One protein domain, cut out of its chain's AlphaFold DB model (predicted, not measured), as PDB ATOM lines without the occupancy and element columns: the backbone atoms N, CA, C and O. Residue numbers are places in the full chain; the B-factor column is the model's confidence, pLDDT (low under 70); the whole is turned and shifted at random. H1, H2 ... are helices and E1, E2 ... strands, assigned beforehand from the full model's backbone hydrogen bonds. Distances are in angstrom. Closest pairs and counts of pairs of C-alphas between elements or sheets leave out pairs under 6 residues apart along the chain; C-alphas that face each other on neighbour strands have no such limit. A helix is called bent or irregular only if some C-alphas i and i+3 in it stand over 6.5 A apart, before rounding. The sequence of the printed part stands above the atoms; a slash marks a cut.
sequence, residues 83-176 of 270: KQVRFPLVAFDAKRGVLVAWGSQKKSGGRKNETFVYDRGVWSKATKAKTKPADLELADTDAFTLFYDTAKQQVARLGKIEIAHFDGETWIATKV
ATOM      1  N   LYS A  83     -27.363 -43.775  30.075       84.00
ATOM      2  CA  LYS A  83     -28.297 -42.643  29.990       84.00
ATOM      3  C   LYS A  83     -27.853 -41.650  28.927       84.00
ATOM      4  O   LYS A  83     -26.780 -41.057  29.036       84.00
ATOM      5  N   GLN A  84     -28.749 -41.387  27.974       75.00
ATOM      6  CA  GLN A  84     -28.611 -40.328  26.966       75.00
ATOM      7  C   GLN A  84     -27.410 -40.519  26.033       75.00
ATOM      8  O   GLN A  84     -26.769 -39.542  25.642       75.00
ATOM      9  N   VAL A  85     -27.092 -41.767  25.693       82.56
ATOM     10  CA  VAL A  85     -26.060 -42.069  24.706       82.56
ATOM     11  C   VAL A  85     -26.710 -42.181  23.331       82.56
ATOM     12  O   VAL A  85     -27.443 -43.126  23.064       82.56
ATOM     13  N   ARG A  86     -26.460 -41.199  22.460       87.06
ATOM     14  CA  ARG A  86     -26.905 -41.229  21.058       87.06
ATOM     15  C   ARG A  86     -25.712 -41.378  20.126       87.06
ATOM     16  O   ARG A  86     -24.674 -40.768  20.388       87.06
ATOM     17  N   PHE A  87     -25.896 -42.176  19.075       88.56
ATOM     18  CA  PHE A  87     -24.916 -42.436  18.016       88.56
ATOM     19  C   PHE A  87     -23.486 -42.714  18.526       88.56
ATOM     20  O   PHE A  87     -22.548 -42.043  18.098       88.56
ATOM     21  N   PRO A  88     -23.285 -43.645  19.483       93.25
ATOM     22  CA  PRO A  88     -21.937 -43.996  19.892       93.25
ATOM     23  C   PRO A  88     -21.226 -44.741  18.761       93.25
ATOM     24  O   PRO A  88     -21.838 -45.481  17.995       93.25
ATOM     25  N   LEU A  89     -19.906 -44.624  18.726       93.25
ATOM     26  CA  LEU A  89     -19.078 -45.571  17.995       93.25
ATOM     27  C   LEU A  89     -18.905 -46.822  18.846       93.25
ATOM     28  O   LEU A  89     -18.729 -46.712  20.060       93.25
ATOM     29  N   VAL A  90     -18.930 -47.996  18.223       95.38
ATOM     30  CA  VAL A  90     -18.805 -49.279  18.921       95.38
ATOM     31  C   VAL A  90     -17.766 -50.165  18.249       95.38
ATOM     32  O   VAL A  90     -17.645 -50.184  17.028       95.38
ATOM     33  N   ALA A  91     -17.013 -50.902  19.056       96.06
ATOM     34  CA  ALA A  91     -16.057 -51.902  18.606       96.06
ATOM     35  C   ALA A  91     -16.033 -53.069  19.596       96.06
ATOM     36  O   ALA A  91     -16.332 -52.902  20.778       96.06
ATOM     37  N   PHE A  92     -15.672 -54.254  19.115       95.94
ATOM     38  CA  PHE A  92     -15.447 -55.414  19.970       95.94
ATOM     39  C   PHE A  92     -13.966 -55.501  20.329       95.94
ATOM     40  O   PHE A  92     -13.112 -55.554  19.448       95.94
ATOM     41  N   ASP A  93     -13.664 -55.514  21.620       96.50
ATOM     42  CA  ASP A  93     -12.332 -55.792  22.130       96.50
ATOM     43  C   ASP A  93     -12.145 -57.307  22.224       96.50
ATOM     44  O   ASP A  93     -12.491 -57.927  23.232       96.50
ATOM     45  N   ALA A  94     -11.608 -57.913  21.163       93.25
ATOM     46  CA  ALA A  94     -11.471 -59.366  21.083       93.25
ATOM     47  C   ALA A  94     -10.536 -59.946  22.158       93.25
ATOM     48  O   ALA A  94     -10.763 -61.060  22.622       93.25
ATOM     49  N   LYS A  95      -9.533 -59.182  22.614       95.19
ATOM     50  CA  LYS A  95      -8.606 -59.621  23.672       95.19
ATOM     51  C   LYS A  95      -9.306 -59.743  25.021       95.19
ATOM     52  O   LYS A  95      -8.982 -60.637  25.797       95.19
ATOM     53  N   ARG A  96     -10.226 -58.825  25.324       96.69
ATOM     54  CA  ARG A  96     -10.959 -58.798  26.602       96.69
ATOM     55  C   ARG A  96     -12.322 -59.484  26.532       96.69
ATOM     56  O   ARG A  96     -12.887 -59.783  27.576       96.69
ATOM     57  N   GLY A  97     -12.845 -59.730  25.333       95.50
ATOM     58  CA  GLY A  97     -14.179 -60.292  25.136       95.50
ATOM     59  C   GLY A  97     -15.305 -59.323  25.506       95.50
ATOM     60  O   GLY A  97     -16.349 -59.765  25.976       95.50
ATOM     61  N   VAL A  98     -15.108 -58.014  25.312       96.88
ATOM     62  CA  VAL A  98     -16.066 -56.962  25.711       96.88
ATOM     63  C   VAL A  98     -16.411 -56.042  24.542       96.88
ATOM     64  O   VAL A  98     -15.594 -55.849  23.642       96.88
ATOM     65  N   LEU A  99     -17.596 -55.421  24.553       96.94
ATOM     66  CA  LEU A  99     -17.861 -54.296  23.647       96.94
ATOM     67  C   LEU A  99     -17.386 -52.995  24.280       96.94
ATOM     68  O   LEU A  99     -17.633 -52.735  25.456       96.94
ATOM     69  N   VAL A 100     -16.773 -52.145  23.469       97.12
ATOM     70  CA  VAL A 100     -16.393 -50.786  23.838       97.12
ATOM     71  C   VAL A 100     -17.242 -49.825  23.026       97.12
ATOM     72  O   VAL A 100     -17.298 -49.924  21.802       97.12
ATOM     73  N   ALA A 101     -17.886 -48.886  23.709       95.69
ATOM     74  CA  ALA A 101     -18.625 -47.795  23.098       95.69
ATOM     75  C   ALA A 101     -18.009 -46.448  23.478       95.69
ATOM     76  O   ALA A 101     -17.614 -46.239  24.627       95.69
ATOM     77  N   TRP A 102     -17.948 -45.519  22.528       94.50
ATOM     78  CA  TRP A 102     -17.341 -44.206  22.720       94.50
ATOM     79  C   TRP A 102     -18.119 -43.098  22.004       94.50
ATOM     80  O   TRP A 102     -18.722 -43.329  20.959       94.50
ATOM     81  N   GLY A 103     -18.041 -41.867  22.520       86.75
ATOM     82  CA  GLY A 103     -18.352 -40.674  21.720       86.75
ATOM     83  C   GLY A 103     -19.824 -40.274  21.681       86.75
ATOM     84  O   GLY A 103     -20.299 -39.777  20.667       86.75
ATOM     85  N   SER A 104     -20.564 -40.493  22.766       75.50
ATOM     86  CA  SER A 104     -22.002 -40.234  22.799       75.50
ATOM     87  C   SER A 104     -22.376 -38.762  22.567       75.50
ATOM     88  O   SER A 104     -21.778 -37.844  23.135       75.50
ATOM     89  N   GLN A 105     -23.423 -38.512  21.777       78.06
ATOM     90  CA  GLN A 105     -24.061 -37.196  21.707       78.06
ATOM     91  C   GLN A 105     -25.087 -37.036  22.836       78.06
ATOM     92  O   GLN A 105     -25.940 -37.903  23.044       78.06
ATOM     93  N   LYS A 106     -25.056 -35.897  23.543       67.56
ATOM     94  CA  LYS A 106     -26.158 -35.485  24.424       67.56
ATOM     95  C   LYS A 106     -27.398 -35.196  23.582       67.56
ATOM     96  O   LYS A 106     -27.303 -34.706  22.460       67.56
ATOM     97  N   LYS A 107     -28.580 -35.348  24.186       67.38
ATOM     98  CA  LYS A 107     -29.849 -34.904  23.580       67.38
ATOM     99  C   LYS A 107     -29.832 -33.414  23.192       67.38
ATOM    100  O   LYS A 107     -30.474 -33.046  22.221       67.38
ATOM    101  N   SER A 108     -29.071 -32.586  23.915       74.19
ATOM    102  CA  SER A 108     -28.884 -31.153  23.645       74.19
ATOM    103  C   SER A 108     -27.787 -30.837  22.610       74.19
ATOM    104  O   SER A 108     -27.333 -29.701  22.549       74.19
ATOM    105  N   GLY A 109     -27.286 -31.832  21.868       71.06
ATOM    106  CA  GLY A 109     -26.303 -31.654  20.789       71.06
ATOM    107  C   GLY A 109     -24.829 -31.638  21.215       71.06
ATOM    108  O   GLY A 109     -23.950 -31.826  20.382       71.06
ATOM    109  N   GLY A 110     -24.520 -31.478  22.507       76.12
ATOM    110  CA  GLY A 110     -23.131 -31.500  22.986       76.12
ATOM    111  C   GLY A 110     -22.522 -32.907  22.975       76.12
ATOM    112  O   GLY A 110     -23.131 -33.840  23.500       76.12
ATOM    113  N   ARG A 111     -21.307 -33.074  22.439       73.25
ATOM    114  CA  ARG A 111     -20.603 -34.368  22.472       73.25
ATOM    115  C   ARG A 111     -20.034 -34.679  23.845       73.25
ATOM    116  O   ARG A 111     -19.628 -33.792  24.597       73.25
ATOM    117  N   LYS A 112     -19.961 -35.970  24.142       83.31
ATOM    118  CA  LYS A 112     -19.218 -36.504  25.268       83.31
ATOM    119  C   LYS A 112     -18.136 -37.442  24.761       83.31
ATOM    120  O   LYS A 112     -18.365 -38.277  23.898       83.31
ATOM    121  N   ASN A 113     -16.970 -37.365  25.378       89.31
ATOM    122  CA  ASN A 113     -15.879 -38.317  25.203       89.31
ATOM    123  C   ASN A 113     -15.969 -39.467  26.223       89.31
ATOM    124  O   ASN A 113     -14.950 -39.970  26.693       89.31
ATOM    125  N   GLU A 114     -17.189 -39.845  26.612       92.50
ATOM    126  CA  GLU A 114     -17.415 -40.946  27.546       92.50
ATOM    127  C   GLU A 114     -17.125 -42.284  26.865       92.50
ATOM    128  O   GLU A 114     -17.432 -42.468  25.688       92.50
ATOM    129  N   THR A 115     -16.552 -43.205  27.636       95.19
ATOM    130  CA  THR A 115     -16.286 -44.580  27.214       95.19
ATOM    131  C   THR A 115     -17.098 -45.518  28.091       95.19
ATOM    132  O   THR A 115     -17.091 -45.380  29.320       95.19
ATOM    133  N   PHE A 116     -17.783 -46.465  27.466       95.94
ATOM    134  CA  PHE A 116     -18.542 -47.507  28.138       95.94
ATOM    135  C   PHE A 116     -18.023 -48.873  27.705       95.94
ATOM    136  O   PHE A 116     -17.684 -49.069  26.540       95.94
ATOM    137  N   VAL A 117     -17.969 -49.803  28.651       97.12
ATOM    138  CA  VAL A 117     -17.575 -51.191  28.423       97.12
ATOM    139  C   VAL A 117     -18.759 -52.074  28.772       97.12
ATOM    140  O   VAL A 117     -19.302 -51.972  29.874       97.12
ATOM    141  N   TYR A 118     -19.170 -52.907  27.825       96.75
ATOM    142  CA  TYR A 118     -20.160 -53.948  28.042       96.75
ATOM    143  C   TYR A 118     -19.444 -55.262  28.313       96.75
ATOM    144  O   TYR A 118     -18.786 -55.806  27.422       96.75
ATOM    145  N   ASP A 119     -19.612 -55.779  29.522       96.31
ATOM    146  CA  ASP A 119     -19.078 -57.068  29.940       96.31
ATOM    147  C   ASP A 119     -20.204 -57.894  30.568       96.31
ATOM    148  O   ASP A 119     -20.935 -57.408  31.432       96.31
ATOM    149  N   ARG A 120     -20.377 -59.134  30.091       94.19
ATOM    150  CA  ARG A 120     -21.328 -60.127  30.633       94.19
ATOM    151  C   ARG A 120     -22.735 -59.585  30.940       94.19
ATOM    152  O   ARG A 120     -23.310 -59.899  31.979       94.19
ATOM    153  N   GLY A 121     -23.314 -58.785  30.046       94.00
ATOM    154  CA  GLY A 121     -24.676 -58.266  30.246       94.00
ATOM    155  C   GLY A 121     -24.755 -56.889  30.896       94.00
ATOM    156  O   GLY A 121     -25.856 -56.378  31.078       94.00
ATOM    157  N   VAL A 122     -23.629 -56.270  31.252       96.00
ATOM    158  CA  VAL A 122     -23.629 -55.023  32.022       96.00
ATOM    159  C   VAL A 122     -22.774 -53.968  31.338       96.00
ATOM    160  O   VAL A 122     -21.592 -54.170  31.080       96.00
ATOM    161  N   TRP A 123     -23.370 -52.796  31.102       96.62
ATOM    162  CA  TRP A 123     -22.618 -51.595  30.744       96.62
ATOM    163  C   TRP A 123     -22.035 -50.933  31.990       96.62
ATOM    164  O   TRP A 123     -22.759 -50.579  32.924       96.62
ATOM    165  N   SER A 124     -20.734 -50.676  31.953       95.94
ATOM    166  CA  SER A 124     -20.000 -49.891  32.940       95.94
ATOM    167  C   SER A 124     -19.314 -48.704  32.263       95.94
ATOM    168  O   SER A 124     -18.941 -48.765  31.093       95.94
ATOM    169  N   LYS A 125     -19.171 -47.584  32.975       94.44
ATOM    170  CA  LYS A 125     -18.470 -46.400  32.461       94.44
ATOM    171  C   LYS A 125     -16.997 -46.464  32.852       94.44
ATOM    172  O   LYS A 125     -16.691 -46.489  34.043       94.44
ATOM    173  N   ALA A 126     -16.087 -46.385  31.882       95.44
ATOM    174  CA  ALA A 126     -14.653 -46.304  32.157       95.44
ATOM    175  C   ALA A 126     -14.296 -44.886  32.641       95.44
ATOM    176  O   ALA A 126     -14.163 -43.940  31.862       95.44
ATOM    177  N   THR A 127     -14.193 -44.705  33.959       92.88
ATOM    178  CA  THR A 127     -14.067 -43.380  34.594       92.88
ATOM    179  C   THR A 127     -12.745 -42.678  34.300       92.88
ATOM    180  O   THR A 127     -12.728 -41.445  34.268       92.88
ATOM    181  N   LYS A 128     -11.673 -43.442  34.061       93.81
ATOM    182  CA  LYS A 128     -10.341 -42.930  33.712       93.81
ATOM    183  C   LYS A 128     -10.186 -42.634  32.210       93.81
ATOM    184  O   LYS A 128      -9.316 -41.861  31.824       93.81
ATOM    185  N   ALA A 129     -11.086 -43.133  31.361       92.38
ATOM    186  CA  ALA A 129     -11.055 -42.971  29.905       92.38
ATOM    187  C   ALA A 129     -11.620 -41.617  29.422       92.38
ATOM    188  O   ALA A 129     -12.365 -41.557  28.445       92.38
ATOM    189  N   LYS A 130     -11.303 -40.523  30.128       83.69
ATOM    190  CA  LYS A 130     -11.849 -39.173  29.877       83.69
ATOM    191  C   LYS A 130     -10.892 -38.246  29.132       83.69
ATOM    192  O   LYS A 130     -11.184 -37.056  29.015       83.69
ATOM    193  N   THR A 131      -9.768 -38.752  28.635       85.00
ATOM    194  CA  THR A 131      -8.832 -37.948  27.845       85.00
ATOM    195  C   THR A 131      -9.565 -37.360  26.641       85.00
ATOM    196  O   THR A 131     -10.143 -38.088  25.825       85.00
ATOM    197  N   LYS A 132      -9.617 -36.028  26.572       87.94
ATOM    198  CA  LYS A 132     -10.238 -35.306  25.461       87.94
ATOM    199  C   LYS A 132      -9.392 -35.550  24.202       87.94
ATOM    200  O   LYS A 132      -8.197 -35.270  24.261       87.94
ATOM    201  N   PRO A 133      -9.971 -36.076  23.105       89.44
ATOM    202  CA  PRO A 133      -9.260 -36.162  21.834       89.44
ATOM    203  C   PRO A 133      -8.765 -34.782  21.402       89.44
ATOM    204  O   PRO A 133      -9.532 -33.818  21.499       89.44
ATOM    205  N   ALA A 134      -7.549 -34.684  20.864       87.06
ATOM    206  CA  ALA A 134      -7.063 -33.441  20.260       87.06
ATOM    207  C   ALA A 134      -7.953 -33.000  19.083       87.06
ATOM    208  O   ALA A 134      -8.175 -31.811  18.872       87.06
ATOM    209  N   ASP A 135      -8.539 -33.973  18.381       82.00
ATOM    210  CA  ASP A 135      -9.449 -33.758  17.256       82.00
ATOM    211  C   ASP A 135     -10.855 -33.299  17.653       82.00
ATOM    212  O   ASP A 135     -11.626 -32.940  16.771       82.00
ATOM    213  N   LEU A 136     -11.230 -33.314  18.943       82.00
ATOM    214  CA  LEU A 136     -12.635 -33.123  19.334       82.00
ATOM    215  C   LEU A 136     -13.201 -31.763  18.892       82.00
ATOM    216  O   LEU A 136     -14.380 -31.686  18.570       82.00
ATOM    217  N   GLU A 137     -12.365 -30.722  18.849       77.81
ATOM    218  CA  GLU A 137     -12.755 -29.365  18.423       77.81
ATOM    219  C   GLU A 137     -12.630 -29.143  16.906       77.81
ATOM    220  O   GLU A 137     -13.198 -28.201  16.369       77.81
ATOM    221  N   LEU A 138     -11.891 -30.007  16.202       72.25
ATOM    222  CA  LEU A 138     -11.683 -29.946  14.743       72.25
ATOM    223  C   LEU A 138     -12.688 -30.816  13.970       72.25
ATOM    224  O   LEU A 138     -12.620 -30.964  12.743       72.25
ATOM    225  N   ALA A 139     -13.554 -31.490  14.714       60.47
ATOM    226  CA  ALA A 139     -14.354 -32.600  14.266       60.47
ATOM    227  C   ALA A 139     -15.815 -32.192  14.090       60.47
ATOM    228  O   ALA A 139     -16.515 -31.964  15.076       60.47
ATOM    229  N   ASP A 140     -16.330 -32.268  12.864       64.06
ATOM    230  CA  ASP A 140     -17.763 -32.480  12.637       64.06
ATOM    231  C   ASP A 140     -18.210 -33.837  13.200       64.06
ATOM    232  O   ASP A 140     -17.372 -34.642  13.629       64.06
ATOM    233  N   THR A 141     -19.535 -34.034  13.279       53.16
ATOM    234  CA  THR A 141     -20.258 -35.303  13.508       53.16
ATOM    235  C   THR A 141     -19.439 -36.558  13.762       53.16
ATOM    236  O   THR A 141     -19.386 -37.162  14.834       53.16
ATOM    237  N   ASP A 142     -18.743 -36.851  12.673       64.81
ATOM    238  CA  ASP A 142     -18.420 -38.162  12.151       64.81
ATOM    239  C   ASP A 142     -16.899 -38.276  12.008       64.81
ATOM    240  O   ASP A 142     -16.361 -38.928  11.118       64.81
ATOM    241  N   ALA A 143     -16.175 -37.561  12.875       76.00
ATOM    242  CA  ALA A 143     -14.731 -37.427  12.773       76.00
ATOM    243  C   ALA A 143     -13.930 -38.632  13.283       76.00
ATOM    244  O   ALA A 143     -12.703 -38.673  13.164       76.00
ATOM    245  N   PHE A 144     -14.603 -39.590  13.910       89.75
ATOM    246  CA  PHE A 144     -13.941 -40.690  14.586       89.75
ATOM    247  C   PHE A 144     -14.404 -42.029  14.037       89.75
ATOM    248  O   PHE A 144     -15.548 -42.203  13.631       89.75
ATOM    249  N   THR A 145     -13.491 -42.991  14.056       90.94
ATOM    250  CA  THR A 145     -13.774 -44.386  13.731       90.94
ATOM    251  C   THR A 145     -13.251 -45.228  14.879       90.94
ATOM    252  O   THR A 145     -12.123 -45.016  15.329       90.94
ATOM    253  N   LEU A 146     -14.075 -46.148  15.372       94.00
ATOM    254  CA  LEU A 146     -13.696 -47.094  16.415       94.00
ATOM    255  C   LEU A 146     -13.538 -48.472  15.777       94.00
ATOM    256  O   LEU A 146     -14.414 -48.907  15.036       94.00
ATOM    257  N   PHE A 147     -12.424 -49.144  16.036       94.00
ATOM    258  CA  PHE A 147     -12.144 -50.474  15.497       94.00
ATOM    259  C   PHE A 147     -11.244 -51.258  16.444       94.00
ATOM    260  O   PHE A 147     -10.714 -50.707  17.406       94.00
ATOM    261  N   TYR A 148     -11.068 -52.548  16.184       93.44
ATOM    262  CA  TYR A 148     -10.100 -53.368  16.900       93.44
ATOM    263  C   TYR A 148      -8.773 -53.399  16.136       93.44
ATOM    264  O   TYR A 148      -8.723 -53.827  14.985       93.44
ATOM    265  N   ASP A 149      -7.707 -52.910  16.760       91.69
ATOM    266  CA  ASP A 149      -6.341 -53.001  16.256       91.69
ATOM    267  C   ASP A 149      -5.738 -54.317  16.747       91.69
ATOM    268  O   ASP A 149      -5.378 -54.462  17.917       91.69
ATOM    269  N   THR A 150      -5.649 -55.295  15.853       87.06
ATOM    270  CA  THR A 150      -5.098 -56.625  16.124       87.06
ATOM    271  C   THR A 150      -3.593 -56.628  16.342       87.06
ATOM    272  O   THR A 150      -3.108 -57.478  17.086       87.06
ATOM    273  N   ALA A 151      -2.845 -55.677  15.779       85.81
ATOM    274  CA  ALA A 151      -1.408 -55.588  16.019       85.81
ATOM    275  C   ALA A 151      -1.128 -55.179  17.474       85.81
ATOM    276  O   ALA A 151      -0.238 -55.732  18.120       85.81
ATOM    277  N   LYS A 152      -1.933 -54.258  18.023       89.81
ATOM    278  CA  LYS A 152      -1.858 -53.870  19.445       89.81
ATOM    279  C   LYS A 152      -2.765 -54.675  20.373       89.81
ATOM    280  O   LYS A 152      -2.638 -54.564  21.593       89.81
ATOM    281  N   GLN A 153      -3.667 -55.482  19.819       92.81
ATOM    282  CA  GLN A 153      -4.709 -56.209  20.546       92.81
ATOM    283  C   GLN A 153      -5.557 -55.282  21.441       92.81
ATOM    284  O   GLN A 153      -5.808 -55.568  22.617       92.81
ATOM    285  N   GLN A 154      -5.954 -54.130  20.898       95.38
ATOM    286  CA  GLN A 154      -6.661 -53.066  21.614       95.38
ATOM    287  C   GLN A 154      -7.722 -52.425  20.723       95.38
ATOM    288  O   GLN A 154      -7.561 -52.342  19.509       95.38
ATOM    289  N   VAL A 155      -8.788 -51.895  21.325       96.31
ATOM    290  CA  VAL A 155      -9.704 -51.011  20.595       96.31
ATOM    291  C   VAL A 155      -8.994 -49.691  20.304       96.31
ATOM    292  O   VAL A 155      -8.427 -49.071  21.202       96.31
ATOM    293  N   ALA A 156      -9.033 -49.253  19.054       94.94
ATOM    294  CA  ALA A 156      -8.458 -48.008  18.586       94.94
ATOM    295  C   ALA A 156      -9.559 -47.024  18.182       94.94
ATOM    296  O   ALA A 156     -10.531 -47.384  17.516       94.94
ATOM    297  N   ARG A 157      -9.377 -45.762  18.566       94.25
ATOM    298  CA  ARG A 157     -10.133 -44.609  18.092       94.25
ATOM    299  C   ARG A 157      -9.236 -43.813  17.161       94.25
ATOM    300  O   ARG A 157      -8.256 -43.221  17.605       94.25
ATOM    301  N   LEU A 158      -9.594 -43.758  15.889       91.88
ATOM    302  CA  LEU A 158      -8.895 -42.960  14.891       91.88
ATOM    303  C   LEU A 158      -9.620 -41.631  14.688       91.88
ATOM    304  O   LEU A 158     -10.824 -41.626  14.453       91.88
ATOM    305  N   GLY A 159      -8.897 -40.520  14.780       90.44
ATOM    306  CA  GLY A 159      -9.337 -39.166  14.439       90.44
ATOM    307  C   GLY A 159      -8.623 -38.640  13.187       90.44
ATOM    308  O   GLY A 159      -8.116 -39.431  12.394       90.44
ATOM    309  N   LYS A 160      -8.610 -37.320  12.978       87.25
ATOM    310  CA  LYS A 160      -7.910 -36.657  11.862       87.25
ATOM    311  C   LYS A 160      -6.400 -36.576  12.099       87.25
ATOM    312  O   LYS A 160      -5.636 -36.773  11.155       87.25
ATOM    313  N   ILE A 161      -5.982 -36.266  13.332       86.62
ATOM    314  CA  ILE A 161      -4.576 -36.017  13.704       86.62
ATOM    315  C   ILE A 161      -4.055 -36.962  14.787       86.62
ATOM    316  O   ILE A 161      -2.858 -36.949  15.081       86.62
ATOM    317  N   GLU A 162      -4.920 -37.764  15.405       90.25
ATOM    318  CA  GLU A 162      -4.523 -38.744  16.417       90.25
ATOM    319  C   GLU A 162      -5.148 -40.122  16.186       90.25
ATOM    320  O   GLU A 162      -6.255 -40.263  15.667       90.25
ATOM    321  N   ILE A 163      -4.437 -41.151  16.637       91.19
ATOM    322  CA  ILE A 163      -4.997 -42.465  16.938       91.19
ATOM    323  C   ILE A 163      -4.809 -42.716  18.432       91.19
ATOM    324  O   ILE A 163      -3.724 -42.501  18.967       91.19
ATOM    325  N   ALA A 164      -5.858 -43.142  19.122       93.94
ATOM    326  CA  ALA A 164      -5.799 -43.484  20.535       93.94
ATOM    327  C   ALA A 164      -6.172 -44.947  20.746       93.94
ATOM    328  O   ALA A 164      -7.163 -45.410  20.191       93.94
ATOM    329  N   HIS A 165      -5.416 -45.659  21.576       95.44
ATOM    330  CA  HIS A 165      -5.678 -47.059  21.911       95.44
ATOM    331  C   HIS A 165      -6.228 -47.180  23.330       95.44
ATOM    332  O   HIS A 165      -5.722 -46.540  24.251       95.44
ATOM    333  N   PHE A 166      -7.272 -47.985  23.498       97.31
ATOM    334  CA  PHE A 166      -7.899 -48.258  24.784       97.31
ATOM    335  C   PHE A 166      -7.238 -49.466  25.451       97.31
ATOM    336  O   PHE A 166      -7.246 -50.577  24.915       97.31
ATOM    337  N   ASP A 167      -6.676 -49.265  26.641       96.25
ATOM    338  CA  ASP A 167      -6.008 -50.316  27.420       96.25
ATOM    339  C   ASP A 167      -6.938 -51.050  28.406       96.25
ATOM    340  O   ASP A 167      -6.486 -51.912  29.162       96.25
ATOM    341  N   GLY A 168      -8.241 -50.762  28.363       96.19
ATOM    342  CA  GLY A 168      -9.237 -51.263  29.313       96.19
ATOM    343  C   GLY A 168      -9.619 -50.243  30.388       96.19
ATOM    344  O   GLY A 168     -10.706 -50.341  30.953       96.19
ATOM    345  N   GLU A 169      -8.787 -49.227  30.626       95.56
ATOM    346  CA  GLU A 169      -9.051 -48.166  31.601       95.56
ATOM    347  C   GLU A 169      -8.923 -46.758  31.013       95.56
ATOM    348  O   GLU A 169      -9.717 -45.873  31.348       95.56
ATOM    349  N   THR A 170      -7.931 -46.536  30.152       96.19
ATOM    350  CA  THR A 170      -7.537 -45.233  29.621       96.19
ATOM    351  C   THR A 170      -7.312 -45.264  28.111       96.19
ATOM    352  O   THR A 170      -7.161 -46.319  27.496       96.19
ATOM    353  N   TRP A 171      -7.325 -44.074  27.508       96.50
ATOM    354  CA  TRP A 171      -6.956 -43.869  26.110       96.50
ATOM    355  C   TRP A 171      -5.514 -43.374  26.030       96.50
ATOM    356  O   TRP A 171      -5.208 -42.293  26.539       96.50
ATOM    357  N   ILE A 172      -4.659 -44.127  25.341       94.50
ATOM    358  CA  ILE A 172      -3.268 -43.764  25.063       94.50
ATOM    359  C   ILE A 172      -3.207 -43.194  23.646       94.50
ATOM    360  O   ILE A 172      -3.277 -43.935  22.664       94.50
ATOM    361  N   ALA A 173      -3.126 -41.869  23.540       92.94
ATOM    362  CA  ALA A 173      -3.115 -41.164  22.264       92.94
ATOM    363  C   ALA A 173      -1.709 -41.100  21.653       92.94
ATOM    364  O   ALA A 173      -0.724 -40.809  22.328       92.94
ATOM    365  N   THR A 174      -1.634 -41.326  20.346       90.25
ATOM    366  CA  THR A 174      -0.447 -41.142  19.513       90.25
ATOM    367  C   THR A 174      -0.800 -40.177  18.391       90.25
ATOM    368  O   THR A 174      -1.759 -40.394  17.648       90.25
ATOM    369  N   LYS A 175      -0.023 -39.099  18.249       86.25
ATOM    370  CA  LYS A 175      -0.189 -38.172  17.128       86.25
ATOM    371  C   LYS A 175       0.165 -38.888  15.826       86.25
ATOM    372  O   LYS A 175       1.225 -39.506  15.725       86.25
ATOM    373  N   VAL A 176      -0.698 -38.761  14.830       81.88
ATOM    374  CA  VAL A 176      -0.424 -39.180  13.458       81.88
ATOM    375  C   VAL A 176       0.706 -38.297  12.923       81.88
ATOM    376  O   VAL A 176       0.598 -37.069  12.920       81.88
TER     377      VAL A 176
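This is residues 83 to 176 of the 270 residues of an uncharacterized protein of Deltaproteobacteria bacterium (UniProt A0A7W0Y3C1). Two sheets of four strands make a sandwich that is only partly face to face: E1 and E2 of one sheet meet E5 and E6 of the other, and the sheets spread apart toward E4 and E8. The stretch from E4 to E5, which holds the short helix H1, crosses from one sheet to the other, and a long loop, residues 103 to 114, joins E2 to E3. The printed part has 94 residues, with the order E1 E2 E3 E4 H1 E5 E6 E7 E8; both sheets are antiparallel and run in that order. The class is mostly strand, though under half of the residues are in named elements. The whole is compact, with a radius of gyration of the C-alphas of 12.4 A and spans of 33 by 31 by 20 A.

In the first sheet, E1 is residues 89 to 93, 12.9 A long, and begins at C-alpha 89 (-19.078, -45.571, 17.995). E2 is residues 98 to 102, 13.2 A; E3 is residues 115 to 119, 13.1 A; E4 is residues 122 to 125. H1, residues 134 to 137, is irregular, with C-alphas 134 and 137 7.2 A apart. In the second sheet, E5 is residues 145 to 149, E6 residues 154 to 158, E7 residues 162 to 166, 13.1 A, and E8 residues 171 to 175, ending at C-alpha 175 (-0.189, -38.172, 17.128).

E1 E2 E3 E4 form a meander, each strand the antiparallel neighbour of the one before, with edge strands E1 and E4. N 91 and O 100 are 2.9 A apart in the hairpin E1 and E2, N 101 and O 116 2.8 A in E2 and E3, and N 124 and O 117 2.8 A in E3 and E4. The two sheets form a sandwich, two sheets face to face, with their best planes 32 degrees apart. The closest C-alphas of E1 and E5 are those of Ala 91 and Phe 147, 5.2 A. E4 and E8 are apart. E5 E6 E7 E8 form a second, strongly twisted meander. N 147 and O 156 are 3.0 A apart in E5 and E6, N 164 and O 157 2.8 A in E6 and E7, and N 174 and O 163 2.8 A in E7 and E8. H1 only grazes this sheet, with residues 134 to 135; the closest C-alphas of H1 and E7 are those of Ala 134 and Glu 162, 7.0 A. H1 is too short for an O i to N i+4 pair, and its one O i to N i+3 pair is not within hydrogen-bond range.

The C-alphas farthest apart are those of Ser 108 and Ala 151, 37.6 A. The printed part has no cut. The link E2 to E3 is long, with 12 residues. The mean pLDDT of the printed part is 88.5; residues 106 to 107 and 139 to 142 are under 70.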